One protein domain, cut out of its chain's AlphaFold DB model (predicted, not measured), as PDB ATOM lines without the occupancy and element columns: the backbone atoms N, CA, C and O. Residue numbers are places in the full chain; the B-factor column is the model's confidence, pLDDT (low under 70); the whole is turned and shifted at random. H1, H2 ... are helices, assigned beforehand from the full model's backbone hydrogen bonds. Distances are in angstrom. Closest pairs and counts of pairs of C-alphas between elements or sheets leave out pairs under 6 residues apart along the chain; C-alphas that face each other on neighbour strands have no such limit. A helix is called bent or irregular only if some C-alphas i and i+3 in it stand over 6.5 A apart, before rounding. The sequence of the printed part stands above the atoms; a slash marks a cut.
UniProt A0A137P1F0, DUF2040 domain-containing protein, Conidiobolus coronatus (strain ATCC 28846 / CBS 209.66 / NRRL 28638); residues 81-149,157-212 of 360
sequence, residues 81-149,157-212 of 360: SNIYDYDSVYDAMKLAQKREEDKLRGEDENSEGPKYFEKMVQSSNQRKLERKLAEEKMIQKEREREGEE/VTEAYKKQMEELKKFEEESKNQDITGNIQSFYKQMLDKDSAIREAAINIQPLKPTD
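What this domain is: This is residues 81 to 149 and 157 to 212 of the 360 residues of the protein "DUF2040 domain-containing protein" of Conidiobolus coronatus (strain ATCC 28846 / CBS 209.66 / NRRL 28638) (UniProt A0A137P1F0). The longest helix, H2, is crossed near its middle by H3, as a long X at one end of an extended model; at the other end H1 and H4 meet as a narrow V, near the last residues of H4. The two helix pairs make a long, open frame that is hollow between the link from H1 to H2 and the link from H3 to H4, with few contacts beyond the two meeting places. The printed part has 125 residues, with four named helices in the order H1, H2, H3, H4 and no named strand; its class is all helix. It is extended, with a radius of gyration of the C-alphas of 25.3 A, and spans 90 by 31 by 24 A, a rod in outline.

Where its parts are: Find C-alpha 117 at (221.197, 126.672, 105.818); from there H2, residues 117 to 145, runs 42.2 A to C-alpha 145 at (256.501, 106.062, 95.211). After the cut, look for H3 at residues 159 to 180, 32.3 A long. H4 follows at residues 184 to 203, 28.4 A long, and ends at C-alpha 203 at (218.126, 123.204, 142.406). Go back to Tyr 86 for H1, residues 86 to 109, 33.4 A long. H1 has a kink of 35 degrees near residue 103 and is irregular: C-alphas 104 and 107 are 7.2 A apart.

How they stand to each other: Start at Leu 133 of H2 and Leu 168 of H3: their C-alphas, the closest of the two helices, are 6.4 A apart. H2 and H3 touch there, H2 with residues 129 to 133 alone and H3 with residues 168 to 171 alone. They run opposite ways at a steep tilt of 66 degrees. Moving along the chain from H3, you come to H4, which is only just apart from it, the closest C-alphas being 8.2 A apart. H4 touches H1 with residues 194 to 203 alone; the closest C-alphas, those of Met 93 and Ala 202, are 4.8 A apart. H1 and H4 run opposite ways at a steep tilt of 41 degrees. H1 is apart from H2 and from H3, and H2 is apart from H4. In the backbones of H2 and H4 every O i to N i+4 pair is within hydrogen-bond range; in H1 it is 17 of 20 and in H3 17 of 18.

The domain as a whole: Look at Ser 81 and Glu 149 for the two C-alphas farthest apart, 90.5 A. Residues 150 to 156 are not printed, and C-alphas 149 and 157 are 18.5 A apart across this cut, which lies in the link from H2 to H3. The link from H3 to H4 is tight and that from H1 to H2 is short. Residues 109 to 115 stand free, and so do residues 137 to 149, of which 137 to 145 belong to H2. The mean pLDDT of the printed part is 84.6; it is under 70 at residues 106 to 111, 179 to 181 and 206 to 212.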
ATOM      1  N   SER A  81     207.427 130.159 157.926       77.81
ATOM      2  CA  SER A  81     206.292 130.727 157.185       77.81
ATOM      3  C   SER A  81     206.138 130.135 155.776       77.81
ATOM      4  O   SER A  81     205.023 130.056 155.267       77.81
ATOM      5  N   ASN A  82     207.233 129.673 155.163       73.75
ATOM      6  CA  ASN A  82     207.262 129.127 153.801       73.75
ATOM      7  C   ASN A  82     207.327 127.587 153.748       73.75
ATOM      8  O   ASN A  82     207.390 127.026 152.657       73.75
ATOM      9  N   ILE A  83     207.285 126.878 154.888       82.00
ATOM     10  CA  ILE A  83     207.372 125.397 154.934       82.00
ATOM     11  C   ILE A  83     206.306 124.724 154.055       82.00
ATOM     12  O   ILE A  83     206.550 123.651 153.501       82.00
ATOM     13  N   TYR A  84     205.129 125.339 153.940       84.12
ATOM     14  CA  TYR A  84     203.979 124.772 153.236       84.12
ATOM     15  C   TYR A  84     203.744 125.354 151.835       84.12
ATOM     16  O   TYR A  84     202.815 124.917 151.155       84.12
ATOM     17  N   ASP A  85     204.567 126.302 151.385       84.94
ATOM     18  CA  ASP A  85     204.406 126.951 150.080       84.94
ATOM     19  C   ASP A  85     205.121 126.163 148.969       84.94
ATOM     20  O   ASP A  85     206.141 126.558 148.409       84.94
ATOM     21  N   TYR A  86     204.610 124.962 148.693       84.94
ATOM     22  CA  TYR A  86     205.194 124.064 147.694       84.94
ATOM     23  C   TYR A  86     205.015 124.565 146.255       84.94
ATOM     24  O   TYR A  86     205.830 124.231 145.393       84.94
ATOM     25  N   ASP A  87     203.954 125.333 145.999       88.88
ATOM     26  CA  ASP A  87     203.591 125.787 144.656       88.88
ATOM     27  C   ASP A  87     204.556 126.877 144.175       88.88
ATOM     28  O   ASP A  87     205.117 126.764 143.087       88.88
ATOM     29  N   SER A  88     204.891 127.854 145.030       85.88
ATOM     30  CA  SER A  88     205.849 128.908 144.672       85.88
ATOM     31  C   SER A  88     207.256 128.368 144.392       85.88
ATOM     32  O   SER A  88     207.922 128.809 143.451       85.88
ATOM     33  N   VAL A  89     207.705 127.363 145.153       85.88
ATOM     34  CA  VAL A  89     208.989 126.681 144.926       85.88
ATOM     35  C   VAL A  89     208.971 125.907 143.609       85.88
ATOM     36  O   VAL A  89     209.953 125.934 142.861       85.88
ATOM     37  N   TYR A  90     207.869 125.217 143.307       88.25
ATOM     38  CA  TYR A  90     207.718 124.463 142.065       88.25
ATOM     39  C   TYR A  90     207.682 125.382 140.841       88.25
ATOM     40  O   TYR A  90     208.393 125.129 139.864       88.25
ATOM     41  N   ASP A  91     206.917 126.468 140.910       89.88
ATOM     42  CA  ASP A  91     206.820 127.463 139.847       89.88
ATOM     43  C   ASP A  91     208.161 128.152 139.608       89.88
ATOM     44  O   ASP A  91     208.608 128.254 138.462       89.88
ATOM     45  N   ALA A  92     208.873 128.532 140.673       88.69
ATOM     46  CA  ALA A  92     210.219 129.076 140.558       88.69
ATOM     47  C   ALA A  92     211.170 128.072 139.884       88.69
ATOM     48  O   ALA A  92     211.866 128.426 138.928       88.69
ATOM     49  N   MET A  93     211.137 126.799 140.302       87.69
ATOM     50  CA  MET A  93     211.915 125.713 139.693       87.69
ATOM     51  C   MET A  93     211.613 125.555 138.203       87.69
ATOM     52  O   MET A  93     212.533 125.436 137.392       87.69
ATOM     53  N   LYS A  94     210.334 125.590 137.820       91.62
ATOM     54  CA  LYS A  94     209.909 125.478 136.423       91.62
ATOM     55  C   LYS A  94     210.296 126.690 135.590       91.62
ATOM     56  O   LYS A  94     210.697 126.519 134.438       91.62
ATOM     57  N   LEU A  95     210.230 127.891 136.153       90.19
ATOM     58  CA  LEU A  95     210.670 129.111 135.484       90.19
ATOM     59  C   LEU A  95     212.178 129.102 135.227       90.19
ATOM     60  O   LEU A  95     212.599 129.461 134.130       90.19
ATOM     61  N   ALA A  96     213.002 128.653 136.177       89.31
ATOM     62  CA  ALA A  96     214.438 128.530 135.922       89.31
ATOM     63  C   ALA A  96     214.771 127.431 134.912       89.31
ATOM     64  O   ALA A  96     215.636 127.655 134.071       89.31
ATOM     65  N   GLN A  97     214.066 126.291 134.945       90.62
ATOM     66  CA  GLN A  97     214.217 125.259 133.912       90.62
ATOM     67  C   GLN A  97     213.959 125.845 132.524       90.62
ATOM     68  O   GLN A  97     214.816 125.731 131.654       90.62
ATOM     69  N   LYS A  98     212.836 126.553 132.342       88.50
ATOM     70  CA  LYS A  98     212.514 127.226 131.075       88.50
ATOM     71  C   LYS A  98     213.572 128.252 130.673       88.50
ATOM     72  O   LYS A  98     214.016 128.244 129.535       88.50
ATOM     73  N   ARG A  99     214.030 129.097 131.603       89.31
ATOM     74  CA  ARG A  99     215.071 130.101 131.318       89.31
ATOM     75  C   ARG A  99     216.377 129.465 130.845       89.31
ATOM     76  O   ARG A  99     216.995 129.997 129.929       89.31
ATOM     77  N   GLU A 100     216.817 128.365 131.451       89.06
ATOM     78  CA  GLU A 100     218.012 127.654 130.979       89.06
ATOM     79  C   GLU A 100     217.775 126.928 129.652       89.06
ATOM     80  O   GLU A 100     218.634 126.973 128.775       89.06
ATOM     81  N   GLU A 101     216.609 126.311 129.459       88.06
ATOM     82  CA  GLU A 101     216.227 125.706 128.177       88.06
ATOM     83  C   GLU A 101     216.228 126.735 127.037       88.06
ATOM     84  O   GLU A 101     216.758 126.462 125.958       88.06
ATOM     85  N   ASP A 102     215.701 127.934 127.285       85.56
ATOM     86  CA  ASP A 102     215.661 129.030 126.320       85.56
ATOM     87  C   ASP A 102     217.058 129.592 126.038       85.56
ATOM     88  O   ASP A 102     217.381 129.858 124.883       85.56
ATOM     89  N   LYS A 103     217.938 129.694 127.044       86.12
ATOM     90  CA  LYS A 103     219.354 130.045 126.826       86.12
ATOM     91  C   LYS A 103     220.065 129.010 125.956       86.12
ATOM     92  O   LYS A 103     220.779 129.380 125.029       86.12
ATOM     93  N   LEU A 104     219.842 127.721 126.219       82.75
ATOM     94  CA  LEU A 104     220.421 126.619 125.445       82.75
ATOM     95  C   LEU A 104     219.836 126.514 124.022       82.75
ATOM     96  O   LEU A 104     220.492 125.961 123.139       82.75
ATOM     97  N   ARG A 105     218.614 127.016 123.786       78.19
ATOM     98  CA  ARG A 105     217.972 127.109 122.457       78.19
ATOM     99  C   ARG A 105     218.310 128.400 121.702       78.19
ATOM    100  O   ARG A 105     218.316 128.386 120.471       78.19
ATOM    101  N   GLY A 106     218.564 129.494 122.419       60.03
ATOM    102  CA  GLY A 106     218.556 130.876 121.923       60.03
ATOM    103  C   GLY A 106     219.619 131.237 120.884       60.03
ATOM    104  O   GLY A 106     219.488 132.269 120.225       60.03
ATOM    105  N   GLU A 107     220.629 130.393 120.679       58.84
ATOM    106  CA  GLU A 107     221.611 130.579 119.603       58.84
ATOM    107  C   GLU A 107     221.055 130.195 118.218       58.84
ATOM    108  O   GLU A 107     221.419 130.815 117.223       58.84
ATOM    109  N   ASP A 108     220.127 129.234 118.129       59.44
ATOM    110  CA  ASP A 108     219.616 128.743 116.838       59.44
ATOM    111  C   ASP A 108     218.385 129.541 116.334       59.44
ATOM    112  O   ASP A 108     218.173 129.639 115.123       59.44
ATOM    113  N   GLU A 109     217.552 130.108 117.223       62.03
ATOM    114  CA  GLU A 109     216.264 130.740 116.853       62.03
ATOM    115  C   GLU A 109     216.367 132.216 116.425       62.03
ATOM    116  O   GLU A 109     215.512 132.682 115.674       62.03
ATOM    117  N   ASN A 110     217.424 132.933 116.820       62.53
ATOM    118  CA  ASN A 110     217.632 134.346 116.458       62.53
ATOM    119  C   ASN A 110     218.406 134.546 115.142       62.53
ATOM    120  O   ASN A 110     218.683 135.679 114.749       62.53
ATOM    121  N   SER A 111     218.781 133.465 114.453       67.12
ATOM    122  CA  SER A 111     219.449 133.561 113.156       67.12
ATOM    123  C   SER A 111     218.437 133.946 112.065       67.12
ATOM    124  O   SER A 111     217.427 133.272 111.878       67.12
ATOM    125  N   GLU A 112     218.692 135.025 111.314       74.44
ATOM    126  CA  GLU A 112     217.794 135.569 110.266       74.44
ATOM    127  C   GLU A 112     217.616 134.648 109.025       74.44
ATOM    128  O   GLU A 112     217.229 135.091 107.944       74.44
ATOM    129  N   GLY A 113     217.897 133.346 109.136       80.19
ATOM    130  CA  GLY A 113     217.918 132.401 108.023       80.19
ATOM    131  C   GLY A 113     217.204 131.074 108.298       80.19
ATOM    132  O   GLY A 113     216.694 130.816 109.385       80.19
ATOM    133  N   PRO A 114     217.154 130.173 107.299       87.62
ATOM    134  CA  PRO A 114     216.617 128.834 107.496       87.62
ATOM    135  C   PRO A 114     217.466 128.074 108.522       87.62
ATOM    136  O   PRO A 114     218.683 127.992 108.354       87.62
ATOM    137  N   LYS A 115     216.816 127.399 109.481       82.44
ATOM    138  CA  LYS A 115     217.430 126.627 110.588       82.44
ATOM    139  C   LYS A 115     218.598 125.699 110.202       82.44
ATOM    140  O   LYS A 115     219.422 125.341 111.039       82.44
ATOM    141  N   TYR A 116     218.662 125.259 108.945       84.75
ATOM    142  CA  TYR A 116     219.671 124.316 108.452       84.75
ATOM    143  C   TYR A 116     220.615 124.887 107.389       84.75
ATOM    144  O   TYR A 116     221.519 124.173 106.953       84.75
ATOM    145  N   PHE A 117     220.414 126.124 106.927       87.81
ATOM    146  CA  PHE A 117     221.197 126.672 105.818       87.81
ATOM    147  C   PHE A 117     222.674 126.792 106.181       87.81
ATOM    148  O   PHE A 117     223.534 126.318 105.442       87.81
ATOM    149  N   GLU A 118     222.962 127.344 107.354       90.06
ATOM    150  CA  GLU A 118     224.331 127.507 107.822       90.06
ATOM    151  C   GLU A 118     225.045 126.155 107.956       90.06
ATOM    152  O   GLU A 118     226.108 125.958 107.371       90.06
ATOM    153  N   LYS A 119     224.399 125.173 108.596       90.19
ATOM    154  CA  LYS A 119     224.915 123.796 108.718       90.19
ATOM    155  C   LYS A 119     225.168 123.156 107.347       90.19
ATOM    156  O   LYS A 119     226.145 122.431 107.159       90.19
ATOM    157  N   MET A 120     224.324 123.443 106.354       91.69
ATOM    158  CA  MET A 120     224.515 122.963 104.982       91.69
ATOM    159  C   MET A 120     225.731 123.609 104.307       91.69
ATOM    160  O   MET A 120     226.514 122.907 103.661       91.69
ATOM    161  N   VAL A 121     225.906 124.922 104.464       93.75
ATOM    162  CA  VAL A 121     227.060 125.662 103.931       93.75
ATOM    163  C   VAL A 121     228.351 125.191 104.598       93.75
ATOM    164  O   VAL A 121     229.308 124.862 103.893       93.75
ATOM    165  N   GLN A 122     228.358 125.067 105.926       92.88
ATOM    166  CA  GLN A 122     229.478 124.529 106.700       92.88
ATOM    167  C   GLN A 122     229.845 123.115 106.223       92.88
ATOM    168  O   GLN A 122     230.991 122.881 105.853       92.88
ATOM    169  N   SER A 123     228.871 122.203 106.091       92.25
ATOM    170  CA  SER A 123     229.113 120.840 105.585       92.25
ATOM    171  C   SER A 123     229.641 120.819 104.144       92.25
ATOM    172  O   SER A 123     230.498 120.005 103.799       92.25
ATOM    173  N   SER A 124     229.147 121.709 103.275       96.06
ATOM    174  CA  SER A 124     229.667 121.838 101.909       96.06
ATOM    175  C   SER A 124     231.129 122.284 101.909       96.06
ATOM    176  O   SER A 124     231.941 121.728 101.170       96.06
ATOM    177  N   ASN A 125     231.472 123.263 102.746       94.31
ATOM    178  CA  ASN A 125     232.835 123.764 102.882       94.31
ATOM    179  C   ASN A 125     233.765 122.707 103.486       94.31
ATOM    180  O   ASN A 125     234.844 122.485 102.940       94.31
ATOM    181  N   GLN A 126     233.313 121.982 104.510       91.06
ATOM    182  CA  GLN A 126     234.038 120.864 105.109       91.06
ATOM    183  C   GLN A 126     234.393 119.804 104.056       91.06
ATOM    184  O   GLN A 126     235.562 119.481 103.879       91.06
ATOM    185  N   ARG A 127     233.425 119.364 103.241       93.56
ATOM    186  CA  ARG A 127     233.680 118.398 102.154       93.56
ATOM    187  C   ARG A 127     234.663 118.911 101.103       93.56
ATOM    188  O   ARG A 127     235.416 118.128 100.527       93.56
ATOM    189  N   LYS A 128     234.656 120.216 100.806       94.69
ATOM    190  CA  LYS A 128     235.639 120.813  99.885       94.69
ATOM    191  C   LYS A 128     237.050 120.748 100.472       94.69
ATOM    192  O   LYS A 128     237.982 120.468  99.724       94.69
ATOM    193  N   LEU A 129     237.202 121.003 101.772       91.69
ATOM    194  CA  LEU A 129     238.484 120.893 102.471       91.69
ATOM    195  C   LEU A 129     238.952 119.436 102.550       91.69
ATOM    196  O   LEU A 129     240.089 119.149 102.195       91.69
ATOM    197  N   GLU A 130     238.060 118.504 102.890       93.00
ATOM    198  CA  GLU A 130     238.340 117.062 102.893       93.00
ATOM    199  C   GLU A 130     238.787 116.561 101.515       93.00
ATOM    200  O   GLU A 130     239.753 115.805 101.415       93.00
ATOM    201  N   ARG A 131     238.138 117.019 100.435       94.88
ATOM    202  CA  ARG A 131     238.549 116.667  99.069       94.88
ATOM    203  C   ARG A 131     239.973 117.140  98.772       94.88
ATOM    204  O   ARG A 131     240.764 116.359  98.255       94.88
ATOM    205  N   LYS A 132     240.315 118.379  99.146       90.94
ATOM    206  CA  LYS A 132     241.681 118.913  99.001       90.94
ATOM    207  C   LYS A 132     242.699 118.127  99.833       90.94
ATOM    208  O   LYS A 132     243.798 117.869  99.355       90.94
ATOM    209  N   LEU A 133     242.336 117.722 101.052       93.38
ATOM    210  CA  LEU A 133     243.187 116.892 101.910       93.38
ATOM    211  C   LEU A 133     243.450 115.518 101.274       93.38
ATOM    212  O   LEU A 133     244.573 115.021 101.318       93.38
ATOM    213  N   ALA A 134     242.426 114.906 100.675       94.88
ATOM    214  CA  ALA A 134     242.551 113.625  99.986       94.88
ATOM    215  C   ALA A 134     243.436 113.726  98.734       94.88
ATOM    216  O   ALA A 134     244.301 112.874  98.536       94.88
ATOM    217  N   GLU A 135     243.252 114.774  97.925       94.38
ATOM    218  CA  GLU A 135     244.101 115.072  96.763       94.38
ATOM    219  C   GLU A 135     245.572 115.248  97.190       94.38
ATOM    220  O   GLU A 135     246.460 114.628  96.614       94.38
ATOM    221  N   GLU A 136     245.842 116.000  98.259       91.88
ATOM    222  CA  GLU A 136     247.207 116.203  98.757       91.88
ATOM    223  C   GLU A 136     247.838 114.910  99.304       91.88
ATOM    224  O   GLU A 136     248.990 114.608  98.993       91.88
ATOM    225  N   LYS A 137     247.086 114.090 100.053       93.88
ATOM    226  CA  LYS A 137     247.564 112.770 100.506       93.88
ATOM    227  C   LYS A 137     247.855 111.832  99.335       93.88
ATOM    228  O   LYS A 137     248.811 111.058  99.396       93.88
ATOM    229  N   MET A 138     247.056 111.895  98.268       94.88
ATOM    230  CA  MET A 138     247.311 111.140  97.042       94.88
ATOM    231  C   MET A 138     248.626 111.582  96.394       94.88
ATOM    232  O   MET A 138     249.474 110.733  96.129       94.88
ATOM    233  N   ILE A 139     248.832 112.891  96.227       90.56
ATOM    234  CA  ILE A 139     250.062 113.446  95.647       90.56
ATOM    235  C   ILE A 139     251.285 113.081  96.501       90.56
ATOM    236  O   ILE A 139     252.331 112.724  95.968       90.56
ATOM    237  N   GLN A 140     251.181 113.139  97.831       90.19
ATOM    238  CA  GLN A 140     252.267 112.723  98.725       90.19
ATOM    239  C   GLN A 140     252.622 111.249  98.534       90.19
ATOM    240  O   GLN A 140     253.795 110.923  98.379       90.19
ATOM    241  N   LYS A 141     251.617 110.374  98.448       94.50
ATOM    242  CA  LYS A 141     251.818 108.945  98.192       94.50
ATOM    243  C   LYS A 141     252.453 108.675  96.822       94.50
ATOM    244  O   LYS A 141     253.257 107.755  96.691       94.50
ATOM    245  N   GLU A 142     252.108 109.458  95.802       92.19
ATOM    246  CA  GLU A 142     252.752 109.396  94.482       92.19
ATOM    247  C   GLU A 142     254.215 109.847  94.551       92.19
ATOM    248  O   GLU A 142     255.092 109.124  94.084       92.19
ATOM    249  N   ARG A 143     254.504 110.959  95.240       89.88
ATOM    250  CA  ARG A 143     255.878 111.445  95.459       89.88
ATOM    251  C   ARG A 143     256.736 110.481  96.273       89.88
ATOM    252  O   ARG A 143     257.937 110.427  96.056       89.88
ATOM    253  N   GLU A 144     256.160 109.759  97.230       89.25
ATOM    254  CA  GLU A 144     256.870 108.717  97.980       89.25
ATOM    255  C   GLU A 144     257.206 107.523  97.083       89.25
ATOM    256  O   GLU A 144     258.316 107.000  97.158       89.25
ATOM    257  N   ARG A 145     256.285 107.137  96.189       89.12
ATOM    258  CA  ARG A 145     256.501 106.062  95.211       89.12
ATOM    259  C   ARG A 145     257.564 106.430  94.170       89.12
ATOM    260  O   ARG A 145     258.402 105.598  93.849       89.12
ATOM    261  N   GLU A 146     257.549 107.664  93.674       85.69
ATOM    262  CA  GLU A 146     258.560 108.216  92.750       85.69
ATOM    263  C   GLU A 146     259.830 108.685  93.481       85.69
ATOM    264  O   GLU A 146     260.818 109.094  92.870       85.69
ATOM    265  N   GLY A 147     259.818 108.635  94.814       78.12
ATOM    266  CA  GLY A 147     260.781 109.288  95.689       78.12
ATOM    267  C   GLY A 147     262.201 108.750  95.598       78.12
ATOM    268  O   GLY A 147     263.090 109.374  96.164       78.12
ATOM    269  N   GLU A 148     262.441 107.635  94.907       79.25
ATOM    270  CA  GLU A 148     263.785 107.136  94.590       79.25
ATOM    271  C   GLU A 148     264.378 107.776  93.328       79.25
ATOM    272  O   GLU A 148     265.589 107.967  93.267       79.25
ATOM    273  N   GLU A 149     263.547 108.188  92.370       84.62
ATOM    274  CA  GLU A 149     263.975 108.697  91.059       84.62
ATOM    275  C   GLU A 149     264.262 110.214  91.066       84.62
ATOM    276  O   GLU A 149     264.974 110.740  90.209       84.62
ATOM    277  N   VAL A 157     258.898 124.829  96.421       88.00
ATOM    278  CA  VAL A 157     257.561 125.010  96.993       88.00
ATOM    279  C   VAL A 157     257.227 126.496  97.031       88.00
ATOM    280  O   VAL A 157     257.927 127.273  97.683       88.00
ATOM    281  N   THR A 158     256.146 126.889  96.356       93.38
ATOM    282  CA  THR A 158     255.669 128.278  96.335       93.38
ATOM    283  C   THR A 158     255.072 128.681  97.687       93.38
ATOM    284  O   THR A 158     254.537 127.850  98.421       93.38
ATOM    285  N   GLU A 159     255.126 129.971  98.031       93.25
ATOM    286  CA  GLU A 159     254.559 130.480  99.291       93.25
ATOM    287  C   GLU A 159     253.061 130.173  99.436       93.25
ATOM    288  O   GLU A 159     252.597 129.847 100.526       93.25
ATOM    289  N   ALA A 160     252.308 130.221  98.333       91.31
ATOM    290  CA  ALA A 160     250.884 129.890  98.318       91.31
ATOM    291  C   ALA A 160     250.624 128.426  98.709       91.31
ATOM    292  O   ALA A 160     249.699 128.149  99.470       91.31
ATOM    293  N   TYR A 161     251.467 127.497  98.246       89.50
ATOM    294  CA  TYR A 161     251.344 126.087  98.609       89.50
ATOM    295  C   TYR A 161     251.713 125.843 100.073       89.50
ATOM    296  O   TYR A 161     251.046 125.062 100.741       89.50
ATOM    297  N   LYS A 162     252.716 126.553 100.612       92.94
ATOM    298  CA  LYS A 162     253.034 126.487 102.052       92.94
ATOM    299  C   LYS A 162     251.832 126.904 102.905       92.94
ATOM    300  O   LYS A 162     251.454 126.165 103.806       92.94
ATOM    301  N   LYS A 163     251.175 128.016 102.554       94.19
ATOM    302  CA  LYS A 163     249.950 128.476 103.232       94.19
ATOM    303  C   LYS A 163     248.813 127.458 103.121       94.19
ATOM    304  O   LYS A 163     248.175 127.145 104.118       94.19
ATOM    305  N   GLN A 164     248.605 126.876 101.938       90.44
ATOM    306  CA  GLN A 164     247.598 125.828 101.744       90.44
ATOM    307  C   GLN A 164     247.884 124.584 102.604       90.44
ATOM    308  O   GLN A 164     246.959 124.008 103.173       90.44
ATOM    309  N   MET A 165     249.149 124.176 102.730       89.94
ATOM    310  CA  MET A 165     249.549 123.055 103.586       89.94
ATOM    311  C   MET A 165     249.317 123.346 105.072       89.94
ATOM    312  O   MET A 165     248.875 122.460 105.800       89.94
ATOM    313  N   GLU A 166     249.581 124.573 105.521       93.31
ATOM    314  CA  GLU A 166     249.301 125.009 106.894       93.31
ATOM    315  C   GLU A 166     247.796 125.015 107.194       93.31
ATOM    316  O   GLU A 166     247.378 124.486 108.223       93.31
ATOM    317  N   GLU A 167     246.973 125.536 106.279       90.62
ATOM    318  CA  GLU A 167     245.509 125.515 106.401       90.62
ATOM    319  C   GLU A 167     244.963 124.082 106.475       90.62
ATOM    320  O   GLU A 167     244.136 123.776 107.335       90.62
ATOM    321  N   LEU A 168     245.454 123.181 105.614       90.12
ATOM    322  CA  LEU A 168     245.052 121.772 105.623       90.12
ATOM    323  C   LEU A 168     245.514 121.044 106.887       90.12
ATOM    324  O   LEU A 168     244.764 120.233 107.427       90.12
ATOM    325  N   LYS A 169     246.723 121.336 107.377       92.31
ATOM    326  CA  LYS A 169     247.247 120.749 108.613       92.31
ATOM    327  C   LYS A 169     246.433 121.197 109.824       92.31
ATOM    328  O   LYS A 169     246.041 120.361 110.632       92.31
ATOM    329  N   LYS A 170     246.115 122.492 109.908       92.69
ATOM    330  CA  LYS A 170     245.248 123.035 110.957       92.69
ATOM    331  C   LYS A 170     243.859 122.393 110.916       92.69
ATOM    332  O   LYS A 170     243.352 121.979 111.952       92.69
ATOM    333  N   PHE A 171     243.278 122.257 109.723       90.00
ATOM    334  CA  PHE A 171     241.988 121.588 109.545       90.00
ATOM    335  C   PHE A 171     242.033 120.105 109.951       90.00
ATOM    336  O   PHE A 171     241.089 119.611 110.565       90.00
ATOM    337  N   GLU A 172     243.120 119.383 109.654       89.44
ATOM    338  CA  GLU A 172     243.291 117.989 110.080       89.44
ATOM    339  C   GLU A 172     243.429 117.860 111.608       89.44
ATOM    340  O   GLU A 172     242.842 116.953 112.196       89.44
ATOM    341  N   GLU A 173     244.175 118.754 112.262       90.12
ATOM    342  CA  GLU A 173     244.293 118.789 113.726       90.12
ATOM    343  C   GLU A 173     242.938 119.087 114.387       90.12
ATOM    344  O   GLU A 173     242.529 118.384 115.312       90.12
ATOM    345  N   GLU A 174     242.200 120.071 113.872       88.00
ATOM    346  CA  GLU A 174     240.856 120.406 114.347       88.00
ATOM    347  C   GLU A 174     239.862 119.255 114.129       88.00
ATOM    348  O   GLU A 174     239.132 118.898 115.053       88.00
ATOM    349  N   SER A 175     239.890 118.606 112.960       83.00
ATOM    350  CA  SER A 175     239.037 117.446 112.665       83.00
ATOM    351  C   SER A 175     239.351 116.263 113.577       83.00
ATOM    352  O   SER A 175     238.434 115.644 114.101       83.00
ATOM    353  N   LYS A 176     240.632 115.978 113.851       84.69
ATOM    354  CA  LYS A 176     241.027 114.908 114.786       84.69
ATOM    355  C   LYS A 176     240.490 115.160 116.194       84.69
ATOM    356  O   LYS A 176     240.035 114.225 116.849       84.69
ATOM    357  N   ASN A 177     240.517 116.411 116.651       80.50
ATOM    358  CA  ASN A 177     239.955 116.783 117.946       80.50
ATOM    359  C   ASN A 177     238.419 116.662 117.955       80.50
ATOM    360  O   ASN A 177     237.849 116.176 118.931       80.50
ATOM    361  N   GLN A 178     237.757 117.048 116.859       74.12
ATOM    362  CA  GLN A 178     236.303 116.948 116.688       74.12
ATOM    363  C   GLN A 178     235.822 115.491 116.587       74.12
ATOM    364  O   GLN A 178     234.824 115.143 117.214       74.12
ATOM    365  N   ASP A 179     236.538 114.612 115.881       65.88
ATOM    366  CA  ASP A 179     236.178 113.196 115.703       65.88
ATOM    367  C   ASP A 179     236.145 112.435 117.037       65.88
ATOM    368  O   ASP A 179     235.255 111.615 117.274       65.88
ATOM    369  N   ILE A 180     237.053 112.766 117.963       62.94
ATOM    370  CA  ILE A 180     237.038 112.238 119.339       62.94
ATOM    371  C   ILE A 180     235.735 112.634 120.054       62.94
ATOM    372  O   ILE A 180     235.180 111.864 120.841       62.94
ATOM    373  N   THR A 181     235.204 113.813 119.732       61.25
ATOM    374  CA  THR A 181     233.938 114.348 120.249       61.25
ATOM    375  C   THR A 181     232.728 114.069 119.353       61.25
ATOM    376  O   THR A 181     231.646 114.559 119.656       61.25
ATOM    377  N   GLY A 182     232.858 113.293 118.275       70.62
ATOM    378  CA  GLY A 182     231.759 112.949 117.359       70.62
ATOM    379  C   GLY A 182     231.132 111.576 117.623       70.62
ATOM    380  O   GLY A 182     230.157 111.198 116.972       70.62
ATOM    381  N   ASN A 183     231.690 110.802 118.557       80.69
ATOM    382  CA  ASN A 183     231.201 109.467 118.890       80.69
ATOM    383  C   ASN A 183     229.820 109.524 119.575       80.69
ATOM    384  O   ASN A 183     229.506 110.459 120.293       80.69
ATOM    385  N   ILE A 184     229.006 108.475 119.461       86.38
ATOM    386  CA  ILE A 184     227.684 108.377 120.116       86.38
ATOM    387  C   ILE A 184     227.757 108.720 121.624       86.38
ATOM    388  O   ILE A 184     226.845 109.320 122.189       86.38
ATOM    389  N   GLN A 185     228.877 108.388 122.271       86.81
ATOM    390  CA  GLN A 185     229.153 108.721 123.669       86.81
ATOM    391  C   GLN A 185     229.225 110.226 123.957       86.81
ATOM    392  O   GLN A 185     228.768 110.649 125.015       86.81
ATOM    393  N   SER A 186     229.770 111.043 123.053       85.62
ATOM    394  CA  SER A 186     229.842 112.493 123.246       85.62
ATOM    395  C   SER A 186     228.475 113.149 123.081       85.62
ATOM    396  O   SER A 186     228.163 114.066 123.832       85.62
ATOM    397  N   PHE A 187     227.635 112.643 122.172       87.19
ATOM    398  CA  PHE A 187     226.243 113.070 122.050       87.19
ATOM    399  C   PHE A 187     225.487 112.807 123.357       87.19
ATOM    400  O   PHE A 187     224.852 113.713 123.895       87.19
ATOM    401  N   TYR A 188     225.612 111.596 123.916       92.12
ATOM    402  CA  TYR A 188     225.023 111.288 125.221       92.12
ATOM    403  C   TYR A 188     225.615 112.146 126.337       92.12
ATOM    404  O   TYR A 188     224.867 112.631 127.176       92.12
ATOM    405  N   LYS A 189     226.929 112.392 126.330       92.00
ATOM    406  CA  LYS A 189     227.574 113.295 127.288       92.00
ATOM    407  C   LYS A 189     227.005 114.713 127.191       92.00
ATOM    408  O   LYS A 189     226.618 115.259 128.207       92.00
ATOM    409  N   GLN A 190     226.878 115.280 125.993       90.69
ATOM    410  CA  GLN A 190     226.292 116.609 125.790       90.69
ATOM    411  C   GLN A 190     224.822 116.667 126.214       90.69
ATOM    412  O   GLN A 190     224.391 117.676 126.762       90.69
ATOM    413  N   MET A 191     224.046 115.609 125.961       92.06
ATOM    414  CA  MET A 191     222.660 115.521 126.427       92.06
ATOM    415  C   MET A 191     222.598 115.519 127.957       92.06
ATOM    416  O   MET A 191     221.853 116.299 128.536       92.06
ATOM    417  N   LEU A 192     223.432 114.703 128.608       94.62
ATOM    418  CA  LEU A 192     223.514 114.645 130.067       94.62
ATOM    419  C   LEU A 192     224.032 115.952 130.671       94.62
ATOM    420  O   LEU A 192     223.500 116.383 131.685       94.62
ATOM    421  N   ASP A 193     225.017 116.596 130.047       93.56
ATOM    422  CA  ASP A 193     225.553 117.888 130.477       93.56
ATOM    423  C   ASP A 193     224.449 118.965 130.403       93.56
ATOM    424  O   ASP A 193     224.255 119.711 131.362       93.56
ATOM    425  N   LYS A 194     223.643 118.991 129.328       91.69
ATOM    426  CA  LYS A 194     222.470 119.881 129.204       91.69
ATOM    427  C   LYS A 194     221.412 119.602 130.270       91.69
ATOM    428  O   LYS A 194     220.987 120.529 130.956       91.69
ATOM    429  N   ASP A 195     221.023 118.340 130.439       92.62
ATOM    430  CA  ASP A 195     220.039 117.937 131.449       92.62
ATOM    431  C   ASP A 195     220.538 118.260 132.868       92.62
ATOM    432  O   ASP A 195     219.761 118.680 133.728       92.62
ATOM    433  N   SER A 196     221.844 118.099 133.114       93.38
ATOM    434  CA  SER A 196     222.478 118.444 134.386       93.38
ATOM    435  C   SER A 196     222.456 119.948 134.636       93.38
ATOM    436  O   SER A 196     222.036 120.349 135.714       93.38
ATOM    437  N   ALA A 197     222.770 120.778 133.637       92.38
ATOM    438  CA  ALA A 197     222.728 122.232 133.759       92.38
ATOM    439  C   ALA A 197     221.307 122.739 134.051       92.38
ATOM    440  O   ALA A 197     221.105 123.538 134.966       92.38
ATOM    441  N   ILE A 198     220.301 122.210 133.340       91.50
ATOM    442  CA  ILE A 198     218.885 122.531 133.579       91.50
ATOM    443  C   ILE A 198     218.487 122.144 135.011       91.50
ATOM    444  O   ILE A 198     217.813 122.903 135.711       91.50
ATOM    445  N   ARG A 199     218.916 120.965 135.473       90.75
ATOM    446  CA  ARG A 199     218.626 120.480 136.825       90.75
ATOM    447  C   ARG A 199     219.340 121.289 137.906       90.75
ATOM    448  O   ARG A 199     218.726 121.587 138.925       90.75
ATOM    449  N   GLU A 200     220.604 121.634 137.706       91.31
ATOM    450  CA  GLU A 200     221.394 122.453 138.627       91.31
ATOM    451  C   GLU A 200     220.791 123.845 138.772       91.31
ATOM    452  O   GLU A 200     220.611 124.316 139.893       91.31
ATOM    453  N   ALA A 201     220.379 124.472 137.670       89.12
ATOM    454  CA  ALA A 201     219.667 125.740 137.724       89.12
ATOM    455  C   ALA A 201     218.332 125.630 138.464       89.12
ATOM    456  O   ALA A 201     217.983 126.538 139.207       89.12
ATOM    457  N   ALA A 202     217.619 124.507 138.327       88.12
ATOM    458  CA  ALA A 202     216.404 124.239 139.091       88.12
ATOM    459  C   ALA A 202     216.661 124.113 140.607       88.12
ATOM    460  O   ALA A 202     215.856 124.577 141.409       88.12
ATOM    461  N   ILE A 203     217.766 123.467 141.001       87.06
ATOM    462  CA  ILE A 203     218.126 123.204 142.406       87.06
ATOM    463  C   ILE A 203     218.716 124.447 143.084       87.06
ATOM    464  O   ILE A 203     218.473 124.673 144.266       87.06
ATOM    465  N   ASN A 204     219.482 125.256 142.350       84.94
ATOM    466  CA  ASN A 204     220.179 126.427 142.888       84.94
ATOM    467  C   ASN A 204     219.259 127.630 143.155       84.94
ATOM    468  O   ASN A 204     219.722 128.658 143.651       84.94
ATOM    469  N   ILE A 205     217.967 127.527 142.842       80.50
ATOM    470  CA  ILE A 205     216.990 128.559 143.180       80.50
ATOM    471  C   ILE A 205     216.769 128.565 144.682       80.50
ATOM    472  O   ILE A 205     216.276 127.602 145.267       80.50
ATOM    473  N   GLN A 206     217.080 129.699 145.298       67.94
ATOM    474  CA  GLN A 206     216.553 130.004 146.617       67.94
ATOM    475  C   GLN A 206     215.086 130.415 146.463       67.94
ATOM    476  O   GLN A 206     214.784 131.188 145.547       67.94
ATOM    477  N   PRO A 207     214.176 129.911 147.316       60.97
ATOM    478  CA  PRO A 207     212.776 130.304 147.267       60.97
ATOM    479  C   PRO A 207     212.684 131.827 147.380       60.97
ATOM    480  O   PRO A 207     213.216 132.431 148.315       60.97
ATOM    481  N   LEU A 208     212.067 132.451 146.379       55.28
ATOM    482  CA  LEU A 208     211.778 133.878 146.393       55.28
ATOM    483  C   LEU A 208     210.853 134.162 147.581       55.28
ATOM    484  O   LEU A 208     209.908 133.416 147.830       55.28
ATOM    485  N   LYS A 209     211.136 135.231 148.332       51.19
ATOM    486  CA  LYS A 209     210.237 135.697 149.392       51.19
ATOM    487  C   LYS A 209     208.851 135.976 148.789       51.19
ATOM    488  O   LYS A 209     208.797 136.603 147.733       51.19
ATOM    489  N   PRO A 210     207.744 135.620 149.467       46.88
ATOM    490  CA  PRO A 210     206.370 135.854 148.998       46.88
ATOM    491  C   PRO A 210     205.942 137.338 149.082       46.88
ATOM    492  O   PRO A 210     204.772 137.655 149.279       46.88
ATOM    493  N   THR A 211     206.888 138.273 148.982       41.06
ATOM    494  CA  THR A 211     206.657 139.721 149.032       41.06
ATOM    495  C   THR A 211     207.271 140.384 147.817       41.06
ATOM    496  O   THR A 211     208.068 141.297 147.955       41.06
ATOM    497  N   ASP A 212     206.946 139.879 146.644       41.19
ATOM    498  CA  ASP A 212     206.779 140.665 145.436       41.19
ATOM    499  C   ASP A 212     205.805 139.842 144.602       41.19
ATOM    500  O   ASP A 212     205.976 138.631 144.471       41.19
TER     501      ASP A 212